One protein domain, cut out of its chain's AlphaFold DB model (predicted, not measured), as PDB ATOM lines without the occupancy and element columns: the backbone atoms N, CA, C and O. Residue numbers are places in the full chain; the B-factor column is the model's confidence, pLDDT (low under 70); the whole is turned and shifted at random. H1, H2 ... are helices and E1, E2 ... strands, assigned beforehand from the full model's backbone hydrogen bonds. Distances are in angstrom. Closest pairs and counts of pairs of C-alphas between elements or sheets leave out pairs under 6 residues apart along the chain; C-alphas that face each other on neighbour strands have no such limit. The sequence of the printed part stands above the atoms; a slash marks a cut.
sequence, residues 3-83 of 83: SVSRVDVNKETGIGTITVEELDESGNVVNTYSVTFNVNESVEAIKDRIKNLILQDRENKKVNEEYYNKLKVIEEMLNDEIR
ATOM      1  N   SER A   3     166.662 364.995 175.805       93.81
ATOM      2  CA  SER A   3     166.345 366.415 175.966       93.81
ATOM      3  C   SER A   3     165.900 367.025 174.647       93.81
ATOM      4  O   SER A   3     166.501 366.780 173.605       93.81
ATOM      5  N   VAL A   4     164.862 367.858 174.686       94.12
ATOM      6  CA  VAL A   4     164.531 368.726 173.551       94.12
ATOM      7  C   VAL A   4     165.592 369.816 173.487       94.12
ATOM      8  O   VAL A   4     165.698 370.606 174.423       94.12
ATOM      9  N   SER A   5     166.369 369.856 172.408       94.19
ATOM     10  CA  SER A   5     167.441 370.842 172.250       94.19
ATOM     11  C   SER A   5     166.992 372.068 171.464       94.19
ATOM     12  O   SER A   5     167.427 373.183 171.752       94.19
ATOM     13  N   ARG A   6     166.076 371.895 170.501       95.25
ATOM     14  CA  ARG A   6     165.600 372.996 169.656       95.25
ATOM     15  C   ARG A   6     164.171 372.790 169.165       95.25
ATOM     16  O   ARG A   6     163.792 371.685 168.781       95.25
ATOM     17  N   VAL A   7     163.401 373.877 169.128       95.44
ATOM     18  CA  VAL A   7     162.098 373.957 168.454       95.44
ATOM     19  C   VAL A   7     162.091 375.209 167.585       95.44
ATOM     20  O   VAL A   7     162.181 376.319 168.103       95.44
ATOM     21  N   ASP A   8     161.964 375.034 166.274       95.94
ATOM     22  CA  ASP A   8     161.806 376.126 165.316       95.94
ATOM     23  C   ASP A   8     160.405 376.082 164.727       95.94
ATOM     24  O   ASP A   8     159.931 375.020 164.335       95.94
ATOM     25  N   VAL A   9     159.741 377.232 164.631       96.44
ATOM     26  CA  VAL A   9     158.413 377.336 164.018       96.44
ATOM     27  C   VAL A   9     158.407 378.483 163.025       96.44
ATOM     28  O   VAL A   9     158.609 379.642 163.392       96.44
ATOM     29  N   ASN A  10     158.126 378.167 161.765       95.62
ATOM     30  CA  ASN A  10     157.856 379.160 160.744       95.62
ATOM     31  C   ASN A  10     156.361 379.521 160.786       95.62
ATOM     32  O   ASN A  10     155.495 378.730 160.410       95.62
ATOM     33  N   LYS A  11     156.063 380.739 161.251       92.06
ATOM     34  CA  LYS A  11     154.688 381.234 161.433       92.06
ATOM     35  C   LYS A  11     153.949 381.510 160.123       92.06
ATOM     36  O   LYS A  11     152.726 381.492 160.123       92.06
ATOM     37  N   GLU A  12     154.668 381.764 159.034       95.12
ATOM     38  CA  GLU A  12     154.071 382.047 157.723       95.12
ATOM     39  C   GLU A  12     153.564 380.767 157.053       95.12
ATOM     40  O   GLU A  12     152.515 380.758 156.422       95.12
ATOM     41  N   THR A  13     154.301 379.668 157.228       95.94
ATOM     42  CA  THR A  13     153.976 378.360 156.635       95.94
ATOM     43  C   THR A  13     153.206 377.443 157.582       95.94
ATOM     44  O   THR A  13     152.617 376.460 157.138       95.94
ATOM     45  N   GLY A  14     153.213 377.730 158.888       95.38
ATOM     46  CA  GLY A  14     152.643 376.843 159.901       95.38
ATOM     47  C   GLY A  14     153.413 375.526 160.039       95.38
ATOM     48  O   GLY A  14     152.840 374.523 160.456       95.38
ATOM     49  N   ILE A  15     154.696 375.507 159.674       97.19
ATOM     50  CA  ILE A  15     155.560 374.329 159.771       97.19
ATOM     51  C   ILE A  15     156.572 374.549 160.893       97.19
ATOM     52  O   ILE A  15     157.227 375.591 160.963       97.19
ATOM     53  N   GLY A  16     156.702 373.558 161.768       97.19
ATOM     54  CA  GLY A  16     157.705 373.509 162.818       97.19
ATOM     55  C   GLY A  16     158.672 372.346 162.645       97.19
ATOM     56  O   GLY A  16     158.398 371.382 161.937       97.19
ATOM     57  N   THR A  17     159.823 372.435 163.296       97.25
ATOM     58  CA  THR A  17     160.762 371.328 163.471       97.25
ATOM     59  C   THR A  17     161.159 371.258 164.934       97.25
ATOM     60  O   THR A  17     161.476 372.276 165.546       97.25
ATOM     61  N   ILE A  18     161.126 370.058 165.503       96.75
ATOM     62  CA  ILE A  18     161.623 369.778 166.850       96.75
ATOM     63  C   ILE A  18     162.820 368.847 166.746       96.75
ATOM     64  O   ILE A  18     162.794 367.878 165.987       96.75
ATOM     65  N   THR A  19     163.858 369.165 167.510       97.06
ATOM     66  CA  THR A  19     165.086 368.385 167.627       97.06
ATOM     67  C   THR A  19     165.236 367.894 169.060       97.06
ATOM     68  O   THR A  19     165.099 368.661 170.017       97.06
ATOM     69  N   VAL A  20     165.485 366.596 169.192       96.81
ATOM     70  CA  VAL A  20     165.687 365.881 170.448       96.81
ATOM     71  C   VAL A  20     167.065 365.248 170.416       96.81
ATOM     72  O   VAL A  20     167.430 364.578 169.456       96.81
ATOM     73  N   GLU A  21     167.812 365.436 171.487       97.19
ATOM     74  CA  GLU A  21     169.124 364.842 171.683       97.19
ATOM     75  C   GLU A  21     169.031 363.704 172.691       97.19
ATOM     76  O   GLU A  21     168.322 363.787 173.698       97.19
ATOM     77  N   GLU A  22     169.752 362.629 172.400       96.19
ATOM     78  CA  GLU A  22     170.064 361.578 173.353       96.19
ATOM     79  C   GLU A  22     171.437 361.871 173.940       96.19
ATOM     80  O   GLU A  22     172.418 362.008 173.210       96.19
ATOM     81  N   LEU A  23     171.482 361.975 175.261       95.94
ATOM     82  CA  LEU A  23     172.680 362.245 176.039       95.94
ATOM     83  C   LEU A  23     173.137 360.976 176.762       95.94
ATOM     84  O   LEU A  23     172.296 360.234 177.293       95.94
ATOM     85  N   ASP A  24     174.449 360.759 176.827       95.44
ATOM     86  CA  ASP A  24     175.061 359.763 177.709       95.44
ATOM     87  C   ASP A  24     174.965 360.175 179.197       95.44
ATOM     88  O   ASP A  24     174.402 361.215 179.548       95.44
ATOM     89  N   GLU A  25     175.494 359.344 180.099       94.81
ATOM     90  CA  GLU A  25     175.502 359.623 181.546       94.81
ATOM     91  C   GLU A  25     176.383 360.822 181.934       94.81
ATOM     92  O   GLU A  25     176.188 361.414 182.993       94.81
ATOM     93  N   SER A  26     177.332 361.197 181.072       95.56
ATOM     94  CA  SER A  26     178.208 362.359 181.251       95.56
ATOM     95  C   SER A  26     177.608 363.646 180.671       95.56
ATOM     96  O   SER A  26     178.192 364.716 180.832       95.56
ATOM     97  N   GLY A  27     176.443 363.565 180.019       94.75
ATOM     98  CA  GLY A  27     175.767 364.693 179.380       94.75
ATOM     99  C   GLY A  27     176.239 364.997 177.954       94.75
ATOM    100  O   GLY A  27     175.849 366.031 177.415       94.75
ATOM    101  N   ASN A  28     177.043 364.135 177.325       96.50
ATOM    102  CA  ASN A  28     177.450 364.314 175.930       96.50
ATOM    103  C   ASN A  28     176.357 363.822 174.981       96.50
ATOM    104  O   ASN A  28     175.752 362.774 175.212       96.50
ATOM    105  N   VAL A  29     176.148 364.538 173.875       96.38
ATOM    106  CA  VAL A  29     175.217 364.122 172.817       96.38
ATOM    107  C   VAL A  29     175.770 362.895 172.100       96.38
ATOM    108  O   VAL A  29     176.838 362.954 171.493       96.38
ATOM    109  N   VAL A  30     175.018 361.797 172.138       95.44
ATOM    110  CA  VAL A  30     175.333 360.559 171.413       95.44
ATOM    111  C   VAL A  30     174.469 360.368 170.174       95.44
ATOM    112  O   VAL A  30     174.926 359.727 169.236       95.44
ATOM    113  N   ASN A  31     173.253 360.929 170.142       95.81
ATOM    114  CA  ASN A  31     172.381 360.945 168.960       95.81
ATOM    115  C   ASN A  31     171.519 362.210 168.910       95.81
ATOM    116  O   ASN A  31     171.199 362.803 169.941       95.81
ATOM    117  N   THR A  32     171.072 362.564 167.708       96.31
ATOM    118  CA  THR A  32     170.152 363.678 167.458       96.31
ATOM    119  C   THR A  32     169.034 363.214 166.532       96.31
ATOM    120  O   THR A  32     169.290 362.639 165.477       96.31
ATOM    121  N   TYR A  33     167.790 363.489 166.913       96.75
ATOM    122  CA  TYR A  33     166.585 363.132 166.172       96.75
ATOM    123  C   TYR A  33     165.782 364.394 165.881       96.75
ATOM    124  O   TYR A  33     165.502 365.170 166.794       96.75
ATOM    125  N   SER A  34     165.357 364.582 164.633       96.44
ATOM    126  CA  SER A  34     164.550 365.738 164.239       96.44
ATOM    127  C   SER A  34     163.287 365.301 163.513       96.44
ATOM    128  O   SER A  34     163.328 364.433 162.642       96.44
ATOM    129  N   VAL A  35     162.159 365.934 163.838       97.00
ATOM    130  CA  VAL A  35     160.912 365.783 163.080       97.00
ATOM    131  C   VAL A  35     160.345 367.138 162.699       97.00
ATOM    132  O   VAL A  35     160.261 368.054 163.516       97.00
ATOM    133  N   THR A  36     159.910 367.236 161.449       97.06
ATOM    134  CA  THR A  36     159.119 368.357 160.944       97.06
ATOM    135  C   THR A  36     157.635 368.054 161.124       97.06
ATOM    136  O   THR A  36     157.190 366.943 160.820       97.06
ATOM    137  N   PHE A  37     156.871 369.028 161.604       96.25
ATOM    138  CA  PHE A  37     155.452 368.906 161.926       96.25
ATOM    139  C   PHE A  37     154.670 370.133 161.459       96.25
ATOM    140  O   PHE A  37     155.235 371.214 161.285       96.25
ATOM    141  N   ASN A  38     153.362 369.986 161.268       96.56
ATOM    142  CA  ASN A  38     152.483 371.144 161.105       96.56
ATOM    143  C   ASN A  38     152.082 371.688 162.483       96.56
ATOM    144  O   ASN A  38     151.809 370.905 163.381       96.56
ATOM    145  N   VAL A  39     151.983 373.003 162.677       94.06
ATOM    146  CA  VAL A  39     151.596 373.594 163.979       94.06
ATOM    147  C   VAL A  39     150.211 373.160 164.471       94.06
ATOM    148  O   VAL A  39     149.947 373.229 165.667       94.06
ATOM    149  N   ASN A  40     149.345 372.695 163.567       94.50
ATOM    150  CA  ASN A  40     148.032 372.139 163.895       94.50
ATOM    151  C   ASN A  40     148.066 370.618 164.151       94.50
ATOM    152  O   ASN A  40     147.037 370.023 164.467       94.50
ATOM    153  N   GLU A  41     149.222 369.972 163.976       95.25
ATOM    154  CA  GLU A  41     149.435 368.557 164.280       95.25
ATOM    155  C   GLU A  41     149.364 368.334 165.794       95.25
ATOM    156  O   GLU A  41     149.811 369.159 166.594       95.25
ATOM    157  N   SER A  42     148.785 367.206 166.211       96.44
ATOM    158  CA  SER A  42     148.691 366.894 167.632       96.44
ATOM    159  C   SER A  42     150.073 366.587 168.208       96.44
ATOM    160  O   SER A  42     150.903 365.916 167.593       96.44
ATOM    161  N   VAL A  43     150.305 367.031 169.442       93.31
ATOM    162  CA  VAL A  43     151.570 366.781 170.149       93.31
ATOM    163  C   VAL A  43     151.867 365.280 170.261       93.31
ATOM    164  O   VAL A  43     153.023 364.878 170.166       93.31
ATOM    165  N   GLU A  44     150.840 364.443 170.423       96.12
ATOM    166  CA  GLU A  44     151.013 362.988 170.496       96.12
ATOM    167  C   GLU A  44     151.500 362.389 169.171       96.12
ATOM    168  O   GLU A  44     152.419 361.574 169.188       96.12
ATOM    169  N   ALA A  45     151.004 362.858 168.019       96.19
ATOM    170  CA  ALA A  45     151.500 362.406 166.717       96.19
ATOM    171  C   ALA A  45     152.982 362.769 166.509       96.19
ATOM    172  O   ALA A  45     153.776 361.943 166.049       96.19
ATOM    173  N   ILE A  46     153.380 363.977 166.923       95.06
ATOM    174  CA  ILE A  46     154.778 364.424 166.871       95.06
ATOM    175  C   ILE A  46     155.651 363.535 167.768       95.06
ATOM    176  O   ILE A  46     156.698 363.048 167.333       95.06
ATOM    177  N   LYS A  47     155.212 363.277 169.009       94.19
ATOM    178  CA  LYS A  47     155.917 362.395 169.953       94.19
ATOM    179  C   LYS A  47     156.083 360.988 169.395       94.19
ATOM    180  O   LYS A  47     157.170 360.426 169.509       94.19
ATOM    181  N   ASP A  48     155.041 360.419 168.805       96.88
ATOM    182  CA  ASP A  48     155.086 359.055 168.282       96.88
ATOM    183  C   ASP A  48     156.041 358.933 167.096       96.88
ATOM    184  O   ASP A  48     156.803 357.971 167.020       96.88
ATOM    185  N   ARG A  49     156.115 359.947 166.227       96.69
ATOM    186  CA  ARG A  49     157.120 359.985 165.156       96.69
ATOM    187  C   ARG A  49     158.546 360.029 165.702       96.69
ATOM    188  O   ARG A  49     159.391 359.283 165.215       96.69
ATOM    189  N   ILE A  50     158.810 360.839 166.729       95.94
ATOM    190  CA  ILE A  50     160.133 360.882 167.380       95.94
ATOM    191  C   ILE A  50     160.468 359.524 168.003       95.94
ATOM    192  O   ILE A  50     161.558 359.005 167.783       95.94
ATOM    193  N   LYS A  51     159.531 358.918 168.745       95.12
ATOM    194  CA  LYS A  51     159.730 357.590 169.345       95.12
ATOM    195  C   LYS A  51     160.039 356.538 168.284       95.12
ATOM    196  O   LYS A  51     160.966 355.758 168.468       95.12
ATOM    197  N   ASN A  52     159.300 356.534 167.178       96.12
ATOM    198  CA  ASN A  52     159.511 355.575 166.098       96.12
ATOM    199  C   ASN A  52     160.890 355.744 165.449       96.12
ATOM    200  O   ASN A  52     161.557 354.743 165.213       96.12
ATOM    201  N   LEU A  53     161.352 356.981 165.235       95.44
ATOM    202  CA  LEU A  53     162.714 357.239 164.748       95.44
ATOM    203  C   LEU A  53     163.780 356.697 165.707       95.44
ATOM    204  O   LEU A  53     164.723 356.045 165.269       95.44
ATOM    205  N   ILE A  54     163.607 356.919 167.013       93.94
ATOM    206  CA  ILE A  54     164.524 356.410 168.043       93.94
ATOM    207  C   ILE A  54     164.546 354.873 168.047       93.94
ATOM    208  O   ILE A  54     165.613 354.269 168.144       93.94
ATOM    209  N   LEU A  55     163.382 354.225 167.955       94.12
ATOM    210  CA  LEU A  55     163.291 352.762 167.935       94.12
ATOM    211  C   LEU A  55     163.977 352.174 166.698       94.12
ATOM    212  O   LEU A  55     164.793 351.268 166.846       94.12
ATOM    213  N   GLN A  56     163.720 352.735 165.515       93.44
ATOM    214  CA  GLN A  56     164.343 352.289 164.265       93.44
ATOM    215  C   GLN A  56     165.869 352.414 164.301       93.44
ATOM    216  O   GLN A  56     166.573 351.488 163.901       93.44
ATOM    217  N   ASP A  57     166.397 353.532 164.805       92.31
ATOM    218  CA  ASP A  57     167.844 353.723 164.934       92.31
ATOM    219  C   ASP A  57     168.479 352.679 165.872       92.31
ATOM    220  O   ASP A  57     169.505 352.074 165.550       92.31
ATOM    221  N   ARG A  58     167.825 352.385 167.001       90.38
ATOM    222  CA  ARG A  58     168.281 351.360 167.952       90.38
ATOM    223  C   ARG A  58     168.235 349.951 167.374       90.38
ATOM    224  O   ARG A  58     169.163 349.177 167.604       90.38
ATOM    225  N   GLU A  59     167.187 349.608 166.628       91.88
ATOM    226  CA  GLU A  59     167.101 348.316 165.940       91.88
ATOM    227  C   GLU A  59     168.227 348.165 164.911       91.88
ATOM    228  O   GLU A  59     168.926 347.151 164.915       91.88
ATOM    229  N   ASN A  60     168.480 349.200 164.108       90.12
ATOM    230  CA  ASN A  60     169.566 349.198 163.129       90.12
ATOM    231  C   ASN A  60     170.946 349.044 163.788       90.12
ATOM    232  O   ASN A  60     171.770 348.256 163.322       90.12
ATOM    233  N   LYS A  61     171.202 349.748 164.899       88.81
ATOM    234  CA  LYS A  61     172.450 349.605 165.668       88.81
ATOM    235  C   LYS A  61     172.642 348.189 166.196       88.81
ATOM    236  O   LYS A  61     173.714 347.620 166.007       88.81
ATOM    237  N   LYS A  62     171.595 347.593 166.769       88.94
ATOM    238  CA  LYS A  62     171.635 346.214 167.269       88.94
ATOM    239  C   LYS A  62     171.962 345.211 166.159       88.94
ATOM    240  O   LYS A  62     172.796 344.332 166.363       88.94
ATOM    241  N   VAL A  63     171.331 345.346 164.989       88.44
ATOM    242  CA  VAL A  63     171.608 344.487 163.823       88.44
ATOM    243  C   VAL A  63     173.071 344.607 163.393       88.44
ATOM    244  O   VAL A  63     173.726 343.593 163.148       88.44
ATOM    245  N   ASN A  64     173.606 345.828 163.348       88.38
ATOM    246  CA  ASN A  64     175.000 346.060 162.978       88.38
ATOM    247  C   ASN A  64     175.979 345.458 163.998       88.38
ATOM    248  O   ASN A  64     176.923 344.783 163.598       88.38
ATOM    249  N   GLU A  65     175.756 345.648 165.299       91.38
ATOM    250  CA  GLU A  65     176.583 345.039 166.353       91.38
ATOM    251  C   GLU A  65     176.567 343.507 166.284       91.38
ATOM    252  O   GLU A  65     177.618 342.870 166.373       91.38
ATOM    253  N   GLU A  66     175.396 342.898 166.075       91.25
ATOM    254  CA  GLU A  66     175.275 341.447 165.894       91.25
ATOM    255  C   GLU A  66     176.080 340.967 164.679       91.25
ATOM    256  O   GLU A  66     176.796 339.965 164.761       91.25
ATOM    257  N   TYR A  67     175.991 341.690 163.563       91.50
ATOM    258  CA  TYR A  67     176.753 341.388 162.358       91.50
ATOM    259  C   TYR A  67     178.270 341.476 162.597       91.50
ATOM    260  O   TYR A  67     178.990 340.528 162.280       91.50
ATOM    261  N   TYR A  68     178.758 342.556 163.217       91.38
ATOM    262  CA  TYR A  68     180.181 342.714 163.540       91.38
ATOM    263  C   TYR A  68     180.693 341.627 164.489       91.38
ATOM    264  O   TYR A  68     181.769 341.073 164.265       91.38
ATOM    265  N   ASN A  69     179.916 341.266 165.512       93.31
ATOM    266  CA  ASN A  69     180.288 340.194 166.433       93.31
ATOM    267  C   ASN A  69     180.412 338.842 165.717       93.31
ATOM    268  O   ASN A  69     181.347 338.092 165.991       93.31
ATOM    269  N   LYS A  70     179.520 338.539 164.762       94.00
ATOM    270  CA  LYS A  70     179.622 337.321 163.940       94.00
ATOM    271  C   LYS A  70     180.893 337.306 163.094       94.00
ATOM    272  O   LYS A  70     181.557 336.276 163.044       94.00
ATOM    273  N   LEU A  71     181.244 338.428 162.461       93.75
ATOM    274  CA  LEU A  71     182.488 338.533 161.690       93.75
ATOM    275  C   LEU A  71     183.721 338.308 162.567       93.75
ATOM    276  O   LEU A  71     184.589 337.531 162.190       93.75
ATOM    277  N   LYS A  72     183.760 338.909 163.761       94.00
ATOM    278  CA  LYS A  72     184.873 338.740 164.700       94.00
ATOM    279  C   LYS A  72     185.083 337.275 165.103       94.00
ATOM    280  O   LYS A  72     186.213 336.805 165.111       94.00
ATOM    281  N   VAL A  73     184.003 336.543 165.390       94.19
ATOM    282  CA  VAL A  73     184.084 335.102 165.694       94.19
ATOM    283  C   VAL A  73     184.666 334.324 164.511       94.19
ATOM    284  O   VAL A  73     185.513 333.460 164.707       94.19
ATOM    285  N   ILE A  74     184.251 334.643 163.280       93.00
ATOM    286  CA  ILE A  74     184.794 334.005 162.071       93.00
ATOM    287  C   ILE A  74     186.292 334.309 161.918       93.00
ATOM    288  O   ILE A  74     187.067 333.405 161.619       93.00
ATOM    289  N   GLU A  75     186.717 335.554 162.143       92.38
ATOM    290  CA  GLU A  75     188.132 335.943 162.091       92.38
ATOM    291  C   GLU A  75     188.976 335.200 163.135       92.38
ATOM    292  O   GLU A  75     190.061 334.717 162.817       92.38
ATOM    293  N   GLU A  76     188.484 335.075 164.370       93.81
ATOM    294  CA  GLU A  76     189.145 334.308 165.433       93.81
ATOM    295  C   GLU A  76     189.290 332.828 165.044       93.81
ATOM    296  O   GLU A  76     190.386 332.281 165.144       93.81
ATOM    297  N   MET A  77     188.232 332.211 164.502       92.38
ATOM    298  CA  MET A  77     188.274 330.824 164.021       92.38
ATOM    299  C   MET A  77     189.297 330.621 162.894       92.38
ATOM    300  O   MET A  77     190.071 329.668 162.930       92.38
ATOM    301  N   LEU A  78     189.332 331.521 161.907       90.88
ATOM    302  CA  LEU A  78     190.281 331.434 160.793       90.88
ATOM    303  C   LEU A  78     191.735 331.596 161.257       90.88
ATOM    304  O   LEU A  78     192.626 330.933 160.733       90.88
ATOM    305  N   ASN A  79     191.986 332.462 162.240       87.44
ATOM    306  CA  ASN A  79     193.328 332.662 162.787       87.44
ATOM    307  C   ASN A  79     193.843 331.438 163.562       87.44
ATOM    308  O   ASN A  79     195.053 331.201 163.572       87.44
ATOM    309  N   ASP A  80     192.952 330.666 164.186       85.62
ATOM    310  CA  ASP A  80     193.302 329.423 164.875       85.62
ATOM    311  C   ASP A  80     193.570 328.261 163.899       85.62
ATOM    312  O   ASP A  80     194.428 327.429 164.179       85.62
ATOM    313  N   GLU A  81     192.907 328.210 162.735       75.19
ATOM    314  CA  GLU A  81     193.117 327.157 161.720       75.19
ATOM    315  C   GLU A  81     194.426 327.299 160.919       75.19
ATOM    316  O   GLU A  81     194.892 326.330 160.318       75.19
ATOM    317  N   ILE A  82     195.022 328.495 160.886       72.06
ATOM    318  CA  ILE A  82     196.243 328.797 160.110       72.06
ATOM    319  C   ILE A  82     197.518 328.705 160.988       72.06
ATOM    320  O   ILE A  82     198.629 328.955 160.512       72.06
ATOM    321  N   ARG A  83     197.386 328.323 162.265       55.31
ATOM    322  CA  ARG A  83     198.499 328.063 163.198       55.31
ATOM    323  C   ARG A  83     198.898 326.593 163.250       55.31
ATOM    324  O   ARG A  83     200.119 326.357 163.387       55.31
TER     325      ARG A  83
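AT A GLANCE: This is residues 3 to 83 of the 83 residues of an uncharacterized protein of Candidatus Bathyarchaeota archaeon (UniProt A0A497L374). A twisted three-strand sheet has long helix H1 over one face, in two layers; residues 58 to 83 stick out as an arm. The extended whole spans 70 by 25 by 19 A, radius of gyration of the C-alphas 20.0 A. The 81 printed residues, mixed in class, run E1, E2, E3, H1; the strands, each beside the last, form an antiparallel meander.

HOW THE PARTS SIT: E1, residues 3 to 10, and E2, residues 15 to 23, form a hairpin; find N 8 and O 17 2.9 A apart, within hydrogen-bond range. E2 and E3, residues 29 to 38, form another; N 18 and O 35 are 3.0 A apart. H1, residues 43 to 81, is on the sheet and touches E3, closest at the C-alphas of Val 35 and Ile 50, 6.6 A. Its O i to N i+4 pairs are all within range.

IN THESE COORDINATES: Find E1 beginning at C-alpha 3, (166.345, 366.415, 175.966). H1 runs 58.0 A to C-alpha 81 at (193.117, 327.157, 161.720).

THE WHOLE: The printed part has no cut, and residue 83 alone has pLDDT under 70.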